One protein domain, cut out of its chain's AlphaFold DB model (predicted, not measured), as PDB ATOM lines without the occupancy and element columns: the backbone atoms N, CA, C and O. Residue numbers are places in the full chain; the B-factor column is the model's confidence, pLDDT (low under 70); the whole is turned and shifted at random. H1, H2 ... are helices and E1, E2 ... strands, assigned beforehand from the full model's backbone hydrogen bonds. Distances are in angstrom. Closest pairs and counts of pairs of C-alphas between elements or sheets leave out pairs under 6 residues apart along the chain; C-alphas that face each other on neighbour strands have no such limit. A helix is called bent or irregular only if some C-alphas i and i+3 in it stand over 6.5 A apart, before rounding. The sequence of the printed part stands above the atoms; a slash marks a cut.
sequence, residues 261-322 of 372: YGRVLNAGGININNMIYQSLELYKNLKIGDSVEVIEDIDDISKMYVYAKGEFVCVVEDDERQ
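What this domain is: This is residues 261 to 322 of the 372 residues of the protein "Putative bacteriophage DNA transposition protein A" of Campylobacter hominis (strain ATCC BAA-381 / LMG 19568 / NCTC 13146 / CH001A) (UniProt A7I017). One antiparallel sheet of six strands curls round like a small barrel, nearly closed where its edge strands E1 and E2 come near each other. The short helix H1 packs on E6 at one end of the barrel. The 62 printed residues hold six named strands and one named helix, in the order E1 E2 E3 H1 E4 E5 E6 along the chain, and the sheet's order is E1 - E4 - E5 - E6 - E3 - E2. The class is mostly strand, and the whole is compact, with a radius of gyration of the C-alphas of 10.3 A and spans of 25 by 22 by 18 A.

How they stand to each other: E1, residues 261 to 264, is an edge strand and the antiparallel neighbour of E4, residues 291 to 296, with N 261 and O 294 at 2.8 A. E2, residues 270 to 272, is the other edge strand; the closest C-alphas of E1 and E2, those of Val 264 and Ile 270, are 6.7 A apart. E2 and E3, residues 275 to 278, form a hairpin, with N 270 and O 277 at 2.9 A. H1, residues 280 to 285, is on the sheet at a height of 8.3 A over it; every O i to N i+4 pair in it is within hydrogen-bond range. E4, E5, residues 303 to 308, and E6, residues 311 to 318, form a meander, each strand the antiparallel neighbour of the one before, with N 295 and O 305 at 2.8 A and N 304 and O 316 at 2.9 A. The closest C-alphas of H1 and E6 are those of Glu 281 and Cys 314, 6.2 A apart. E6 and E3 are antiparallel, with N 278 and O 317 at 2.9 A; E6 pairs with E5 over residues 311 to 317 and with E3 over 317 to 318. This is a folded sheet, bent back on itself: E1, E4 and E5 face E3 and E2, with E6 as the hinge.

Where its parts are: E1 begins at C-alpha 261, (49.422, -30.657, -25.723). H1 begins at C-alpha 280, (41.084, -48.368, -30.038). From first to last C-alpha, E4 is 16.3 A long, E5 16.8 A and E6 21.5 A. E6 ends at C-alpha 318, (36.461, -36.733, -31.531).

The domain as a whole: The two C-alphas farthest apart, those of Gly 289 and Asp 299, are 28.8 A apart. The printed part has no cut and no long link. The mean pLDDT of the printed part is 87.8; residues 320 to 322 are under 70.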
ATOM      1  N   TYR A 261      50.006 -30.610 -27.050       93.06
ATOM      2  CA  TYR A 261      49.422 -30.657 -25.723       93.06
ATOM      3  C   TYR A 261      49.981 -31.862 -24.963       93.06
ATOM      4  O   TYR A 261      49.790 -33.006 -25.364       93.06
ATOM      5  N   GLY A 262      50.603 -31.617 -23.809       94.06
ATOM      6  CA  GLY A 262      50.883 -32.681 -22.844       94.06
ATOM      7  C   GLY A 262      49.591 -33.108 -22.150       94.06
ATOM      8  O   GLY A 262      48.912 -32.275 -21.534       94.06
ATOM      9  N   ARG A 263      49.217 -34.382 -22.267       94.62
ATOM     10  CA  ARG A 263      48.003 -34.952 -21.663       94.62
ATOM     11  C   ARG A 263      48.280 -36.310 -21.034       94.62
ATOM     12  O   ARG A 263      49.361 -36.869 -21.170       94.62
ATOM     13  N   VAL A 264      47.292 -36.804 -20.296       93.19
ATOM     14  CA  VAL A 264      47.299 -38.133 -19.685       93.19
ATOM     15  C   VAL A 264      46.135 -38.924 -20.262       93.19
ATOM     16  O   VAL A 264      45.030 -38.390 -20.393       93.19
ATOM     17  N   LEU A 265      46.387 -40.183 -20.619       92.44
ATOM     18  CA  LEU A 265      45.352 -41.082 -21.116       92.44
ATOM     19  C   LEU A 265      44.394 -41.477 -19.983       92.44
ATOM     20  O   LEU A 265      44.809 -42.088 -18.998       92.44
ATOM     21  N   ASN A 266      43.102 -41.182 -20.148       89.62
ATOM     22  CA  ASN A 266      42.045 -41.619 -19.235       89.62
ATOM     23  C   ASN A 266      41.254 -42.798 -19.819       89.62
ATOM     24  O   ASN A 266      41.365 -43.133 -20.995       89.62
ATOM     25  N   ALA A 267      40.390 -43.406 -19.001       82.94
ATOM     26  CA  ALA A 267      39.519 -44.508 -19.428       82.94
ATOM     27  C   ALA A 267      38.516 -44.126 -20.535       82.94
ATOM     28  O   ALA A 267      38.011 -45.004 -21.231       82.94
ATOM     29  N   GLY A 268      38.201 -42.833 -20.649       82.50
ATOM     30  CA  GLY A 268      37.367 -42.261 -21.706       82.50
ATOM     31  C   GLY A 268      38.176 -41.538 -22.781       82.50
ATOM     32  O   GLY A 268      37.619 -40.698 -23.464       82.50
ATOM     33  N   GLY A 269      39.480 -41.792 -22.907       88.88
ATOM     34  CA  GLY A 269      40.345 -41.141 -23.893       88.88
ATOM     35  C   GLY A 269      41.054 -39.899 -23.374       88.88
ATOM     36  O   GLY A 269      41.348 -39.772 -22.181       88.88
ATOM     37  N   ILE A 270      41.374 -38.991 -24.292       92.25
ATOM     38  CA  ILE A 270      42.159 -37.789 -24.015       92.25
ATOM     39  C   ILE A 270      41.267 -36.559 -24.165       92.25
ATOM     40  O   ILE A 270      40.641 -36.362 -25.200       92.25
ATOM     41  N   ASN A 271      41.219 -35.720 -23.129       90.19
ATOM     42  CA  ASN A 271      40.419 -34.497 -23.140       90.19
ATOM     43  C   ASN A 271      41.268 -33.281 -23.540       90.19
ATOM     44  O   ASN A 271      42.275 -32.963 -22.889       90.19
ATOM     45  N   ILE A 272      40.849 -32.592 -24.601       88.12
ATOM     46  CA  ILE A 272      41.452 -31.347 -25.085       88.12
ATOM     47  C   ILE A 272      40.325 -30.387 -25.472       88.12
ATOM     48  O   ILE A 272      39.467 -30.728 -26.273       88.12
ATOM     49  N   ASN A 273      40.334 -29.171 -24.911       83.06
ATOM     50  CA  ASN A 273      39.374 -28.100 -25.221       83.06
ATOM     51  C   ASN A 273      37.895 -28.538 -25.135       83.06
ATOM     52  O   ASN A 273      37.097 -28.189 -25.999       83.06
ATOM     53  N   ASN A 274      37.539 -29.299 -24.094       82.88
ATOM     54  CA  ASN A 274      36.211 -29.891 -23.871       82.88
ATOM     55  C   ASN A 274      35.775 -30.959 -24.891       82.88
ATOM     56  O   ASN A 274      34.658 -31.452 -24.781       82.88
ATOM     57  N   MET A 275      36.643 -31.362 -25.817       84.75
ATOM     58  CA  MET A 275      36.414 -32.496 -26.710       84.75
ATOM     59  C   MET A 275      37.141 -33.730 -26.182       84.75
ATOM     60  O   MET A 275      38.206 -33.633 -25.554       84.75
ATOM     61  N   ILE A 276      36.544 -34.896 -26.411       88.56
ATOM     62  CA  ILE A 276      37.085 -36.181 -25.982       88.56
ATOM     63  C   ILE A 276      37.568 -36.916 -27.222       88.56
ATOM     64  O   ILE A 276      36.773 -37.302 -28.067       88.56
ATOM     65  N   TYR A 277      38.873 -37.148 -27.298       89.69
ATOM     66  CA  TYR A 277      39.485 -37.862 -28.407       89.69
ATOM     67  C   TYR A 277      39.749 -39.318 -28.027       89.69
ATOM     68  O   TYR A 277      40.380 -39.601 -26.997       89.69
ATOM     69  N   GLN A 278      39.287 -40.248 -28.863       88.38
ATOM     70  CA  GLN A 278      39.436 -41.685 -28.648       88.38
ATOM     71  C   GLN A 278      39.964 -42.414 -29.886       88.38
ATOM     72  O   GLN A 278      39.879 -41.960 -31.023       88.38
ATOM     73  N   SER A 279      40.558 -43.577 -29.628       87.19
ATOM     74  CA  SER A 279      40.901 -44.588 -30.623       87.19
ATOM     75  C   SER A 279      41.112 -45.919 -29.909       87.19
ATOM     76  O   SER A 279      41.563 -45.959 -28.762       87.19
ATOM     77  N   LEU A 280      40.810 -47.031 -30.579       84.12
ATOM     78  CA  LEU A 280      41.084 -48.368 -30.038       84.12
ATOM     79  C   LEU A 280      42.593 -48.616 -29.913       84.12
ATOM     80  O   LEU A 280      43.022 -49.342 -29.018       84.12
ATOM     81  N   GLU A 281      43.386 -47.991 -30.785       86.44
ATOM     82  CA  GLU A 281      44.844 -48.112 -30.802       86.44
ATOM     83  C   GLU A 281      45.503 -47.451 -29.583       86.44
ATOM     84  O   GLU A 281      46.567 -47.901 -29.165       86.44
ATOM     85  N   LEU A 282      44.851 -46.467 -28.944       85.88
ATOM     86  CA  LEU A 282      45.343 -45.884 -27.688       85.88
ATOM     87  C   LEU A 282      45.534 -46.964 -26.631       85.88
ATOM     88  O   LEU A 282      46.612 -47.120 -26.075       85.88
ATOM     89  N   TYR A 283      44.478 -47.733 -26.378       85.69
ATOM     90  CA  TYR A 283      44.474 -48.720 -25.307       85.69
ATOM     91  C   TYR A 283      45.349 -49.932 -25.642       85.69
ATOM     92  O   TYR A 283      45.851 -50.588 -24.741       85.69
ATOM     93  N   LYS A 284      45.584 -50.236 -26.920       87.50
ATOM     94  CA  LYS A 284      46.520 -51.307 -27.290       87.50
ATOM     95  C   LYS A 284      47.972 -50.946 -26.980       87.50
ATOM     96  O   LYS A 284      48.731 -51.803 -26.550       87.50
ATOM     97  N   ASN A 285      48.344 -49.687 -27.200       85.25
ATOM     98  CA  ASN A 285      49.741 -49.256 -27.137       85.25
ATOM     99  C   ASN A 285      50.108 -48.547 -25.823       85.25
ATOM    100  O   ASN A 285      51.291 -48.427 -25.509       85.25
ATOM    101  N   LEU A 286      49.124 -48.074 -25.054       88.06
ATOM    102  CA  LEU A 286      49.327 -47.240 -23.867       88.06
ATOM    103  C   LEU A 286      48.466 -47.695 -22.692       88.06
ATOM    104  O   LEU A 286      47.365 -48.228 -22.857       88.06
ATOM    105  N   LYS A 287      48.948 -47.422 -21.479       88.50
ATOM    106  CA  LYS A 287      48.208 -47.644 -20.238       88.50
ATOM    107  C   LYS A 287      47.498 -46.365 -19.805       88.50
ATOM    108  O   LYS A 287      47.996 -45.254 -19.947       88.50
ATOM    109  N   ILE A 288      46.315 -46.527 -19.226       89.38
ATOM    110  CA  ILE A 288      45.608 -45.452 -18.525       89.38
ATOM    111  C   ILE A 288      46.537 -44.896 -17.441       89.38
ATOM    112  O   ILE A 288      47.065 -45.656 -16.628       89.38
ATOM    113  N   GLY A 289      46.700 -43.574 -17.426       87.94
ATOM    114  CA  GLY A 289      47.661 -42.871 -16.580       87.94
ATOM    115  C   GLY A 289      48.981 -42.527 -17.277       87.94
ATOM    116  O   GLY A 289      49.720 -41.697 -16.749       87.94
ATOM    117  N   ASP A 290      49.264 -43.085 -18.458       90.94
ATOM    118  CA  ASP A 290      50.454 -42.716 -19.225       90.94
ATOM    119  C   ASP A 290      50.341 -41.275 -19.736       90.94
ATOM    120  O   ASP A 290      49.289 -40.832 -20.214       90.94
ATOM    121  N   SER A 291      51.450 -40.540 -19.635       94.12
ATOM    122  CA  SER A 291      51.568 -39.209 -20.221       94.12
ATOM    123  C   SER A 291      51.914 -39.318 -21.703       94.12
ATOM    124  O   SER A 291      52.817 -40.058 -22.092       94.12
ATOM    125  N   VAL A 292      51.189 -38.556 -22.513       95.19
ATOM    126  CA  VAL A 292      51.314 -38.511 -23.967       95.19
ATOM    127  C   VAL A 292      51.426 -37.072 -24.449       95.19
ATOM    128  O   VAL A 292      50.902 -36.142 -23.826       95.19
ATOM    129  N   GLU A 293      52.085 -36.898 -25.585       95.19
ATOM    130  CA  GLU A 293      52.021 -35.673 -26.368       95.19
ATOM    131  C   GLU A 293      50.942 -35.843 -27.436       95.19
ATOM    132  O   GLU A 293      50.912 -36.842 -28.150       95.19
ATOM    133  N   VAL A 294      50.030 -34.882 -27.534       94.75
ATOM    134  CA  VAL A 294      48.978 -34.882 -28.549       94.75
ATOM    135  C   VAL A 294      49.143 -33.653 -29.414       94.75
ATOM    136  O   VAL A 294      49.190 -32.539 -28.896       94.75
ATOM    137  N   ILE A 295      49.238 -33.860 -30.718       94.69
ATOM    138  CA  ILE A 295      49.435 -32.810 -31.708       94.69
ATOM    139  C   ILE A 295      48.172 -32.722 -32.552       94.69
ATOM    140  O   ILE A 295      47.709 -33.726 -33.084       94.69
ATOM    141  N   GLU A 296      47.589 -31.535 -32.646       93.00
ATOM    142  CA  GLU A 296      46.406 -31.328 -33.483       93.00
ATOM    143  C   GLU A 296      46.738 -31.446 -34.975       93.00
ATOM    144  O   GLU A 296      47.841 -31.111 -35.413       93.00
ATOM    145  N   ASP A 297      45.772 -31.898 -35.766       90.06
ATOM    146  CA  ASP A 297      45.836 -31.682 -37.201       90.06
ATOM    147  C   ASP A 297      45.470 -30.219 -37.510       90.06
ATOM    148  O   ASP A 297      44.529 -29.653 -36.948       90.06
ATOM    149  N   ILE A 298      46.261 -29.576 -38.369       85.81
ATOM    150  CA  ILE A 298      46.083 -28.159 -38.705       85.81
ATOM    151  C   ILE A 298      44.910 -27.917 -39.661       85.81
ATOM    152  O   ILE A 298      44.422 -26.787 -39.732       85.81
ATOM    153  N   ASP A 299      44.503 -28.942 -40.409       82.06
ATOM    154  CA  ASP A 299      43.440 -28.950 -41.416       82.06
ATOM    155  C   ASP A 299      42.136 -29.563 -40.881       82.06
ATOM    156  O   ASP A 299      41.057 -29.183 -41.335       82.06
ATOM    157  N   ASP A 300      42.215 -30.465 -39.899       83.56
ATOM    158  CA  ASP A 300      41.064 -31.172 -39.331       83.56
ATOM    159  C   ASP A 300      41.082 -31.195 -37.792       83.56
ATOM    160  O   ASP A 300      41.643 -32.085 -37.160       83.56
ATOM    161  N   ILE A 301      40.362 -30.262 -37.166       79.38
ATOM    162  CA  ILE A 301      40.256 -30.158 -35.698       79.38
ATOM    163  C   ILE A 301      39.671 -31.408 -35.016       79.38
ATOM    164  O   ILE A 301      39.807 -31.575 -33.801       79.38
ATOM    165  N   SER A 302      38.972 -32.266 -35.769       82.44
ATOM    166  CA  SER A 302      38.399 -33.503 -35.238       82.44
ATOM    167  C   SER A 302      39.433 -34.616 -35.112       82.44
ATOM    168  O   SER A 302      39.152 -35.608 -34.446       82.44
ATOM    169  N   LYS A 303      40.629 -34.437 -35.690       90.19
ATOM    170  CA  LYS A 303      41.729 -35.399 -35.682       90.19
ATOM    171  C   LYS A 303      42.926 -34.871 -34.910       90.19
ATOM    172  O   LYS A 303      43.313 -33.708 -35.015       90.19
ATOM    173  N   MET A 304      43.554 -35.763 -34.153       93.19
ATOM    174  CA  MET A 304      44.822 -35.484 -33.490       93.19
ATOM    175  C   MET A 304      45.771 -36.679 -33.568       93.19
ATOM    176  O   MET A 304      45.361 -37.835 -33.683       93.19
ATOM    177  N   TYR A 305      47.060 -36.389 -33.468       95.19
ATOM    178  CA  TYR A 305      48.157 -37.342 -33.519       95.19
ATOM    179  C   TYR A 305      48.737 -37.538 -32.125       95.19
ATOM    180  O   TYR A 305      49.150 -36.579 -31.477       95.19
ATOM    181  N   VAL A 306      48.776 -38.783 -31.660       95.56
ATOM    182  CA  VAL A 306      49.273 -39.116 -30.324       95.56
ATOM    183  C   VAL A 306      50.680 -39.674 -30.421       95.56
ATOM    184  O   VAL A 306      50.936 -40.606 -31.183       95.56
ATOM    185  N   TYR A 307      51.565 -39.118 -29.605       94.81
ATOM    186  CA  TYR A 307      52.953 -39.512 -29.454       94.81
ATOM    187  C   TYR A 307      53.232 -39.922 -28.012       94.81
ATOM    188  O   TYR A 307      52.751 -39.308 -27.054       94.81
ATOM    189  N   ALA A 308      54.059 -40.947 -27.847       93.06
ATOM    190  CA  ALA A 308      54.566 -41.375 -26.554       93.06
ATOM    191  C   ALA A 308      56.072 -41.580 -26.662       93.06
ATOM    192  O   ALA A 308      56.552 -42.225 -27.588       93.06
ATOM    193  N   LYS A 309      56.830 -41.008 -25.718       88.50
ATOM    194  CA  LYS A 309      58.304 -41.075 -25.704       88.50
ATOM    195  C   LYS A 309      58.963 -40.620 -27.024       88.50
ATOM    196  O   LYS A 309      60.041 -41.091 -27.360       88.50
ATOM    197  N   GLY A 310      58.325 -39.696 -27.745       85.25
ATOM    198  CA  GLY A 310      58.809 -39.166 -29.024       85.25
ATOM    199  C   GLY A 310      58.432 -39.994 -30.256       85.25
ATOM    200  O   GLY A 310      58.718 -39.564 -31.367       85.25
ATOM    201  N   GLU A 311      57.760 -41.135 -30.093       90.81
ATOM    202  CA  GLU A 311      57.316 -41.978 -31.205       90.81
ATOM    203  C   GLU A 311      55.818 -41.829 -31.453       90.81
ATOM    204  O   GLU A 311      55.023 -41.694 -30.518       90.81
ATOM    205  N   PHE A 312      55.431 -41.854 -32.729       93.88
ATOM    206  CA  PHE A 312      54.030 -41.833 -33.124       93.88
ATOM    207  C   PHE A 312      53.334 -43.127 -32.693       93.88
ATOM    208  O   PHE A 312      53.792 -44.220 -33.014       93.88
ATOM    209  N   VAL A 313      52.193 -42.989 -32.019       93.56
ATOM    210  CA  VAL A 313      51.387 -44.113 -31.536       93.56
ATOM    211  C   VAL A 313      50.180 -44.335 -32.438       93.56
ATOM    212  O   VAL A 313      50.033 -45.400 -33.033       93.56
ATOM    213  N   CYS A 314      49.286 -43.347 -32.533       93.25
ATOM    214  CA  CYS A 314      48.058 -43.478 -33.311       93.25
ATOM    215  C   CYS A 314      47.389 -42.132 -33.605       93.25
ATOM    216  O   CYS A 314      47.685 -41.112 -32.981       93.25
ATOM    217  N   VAL A 315      46.425 -42.161 -34.526       93.62
ATOM    218  CA  VAL A 315      45.457 -41.077 -34.728       93.62
ATOM    219  C   VAL A 315      44.273 -41.286 -33.783       93.62
ATOM    220  O   VAL A 315      43.821 -42.420 -33.588       93.62
ATOM    221  N   VAL A 316      43.790 -40.196 -33.200       91.19
ATOM    222  CA  VAL A 316      42.579 -40.148 -32.376       91.19
ATOM    223  C   VAL A 316      41.592 -39.168 -32.984       91.19
ATOM    224  O   VAL A 316      41.996 -38.164 -33.571       91.19
ATOM    225  N   GLU A 317      40.307 -39.464 -32.834       90.06
ATOM    226  CA  GLU A 317      39.232 -38.617 -33.345       90.06
ATOM    227  C   GLU A 317      38.244 -38.283 -32.233       90.06
ATOM    228  O   GLU A 317      38.161 -38.990 -31.226       90.06
ATOM    229  N   ASP A 318      37.517 -37.193 -32.426       84.88
ATOM    230  CA  ASP A 318      36.461 -36.733 -31.531       84.88
ATOM    231  C   ASP A 318      35.331 -37.773 -31.395       84.88
ATOM    232  O   ASP A 318      34.707 -38.169 -32.383       84.88
ATOM    233  N   ASP A 319      35.070 -38.208 -30.160       72.81
ATOM    234  CA  ASP A 319      34.132 -39.282 -29.802       72.81
ATOM    235  C   ASP A 319      32.708 -38.993 -30.305       72.81
ATOM    236  O   ASP A 319      32.032 -39.893 -30.799       72.81
ATOM    237  N   GLU A 320      32.270 -37.728 -30.285       69.19
ATOM    238  CA  GLU A 320      30.934 -37.336 -30.767       69.19
ATOM    239  C   GLU A 320      30.767 -37.498 -32.287       69.19
ATOM    240  O   GLU A 320      29.646 -37.630 -32.783       69.19
ATOM    241  N   ARG A 321      31.871 -37.520 -33.042       61.75
ATOM    242  CA  ARG A 321      31.877 -37.691 -34.503       61.75
ATOM    243  C   ARG A 321      32.246 -39.108 -34.939       61.75
ATOM    244  O   ARG A 321      32.166 -39.422 -36.129       61.75
ATOM    245  N   GLN A 322      32.616 -39.982 -34.003       53.88
ATOM    246  CA  GLN A 322      33.003 -41.352 -34.309       53.88
ATOM    247  C   GLN A 322      31.789 -42.285 -34.458       53.88
ATOM    248  O   GLN A 322      31.155 -42.703 -33.493       53.88
TER     249      GLN A 322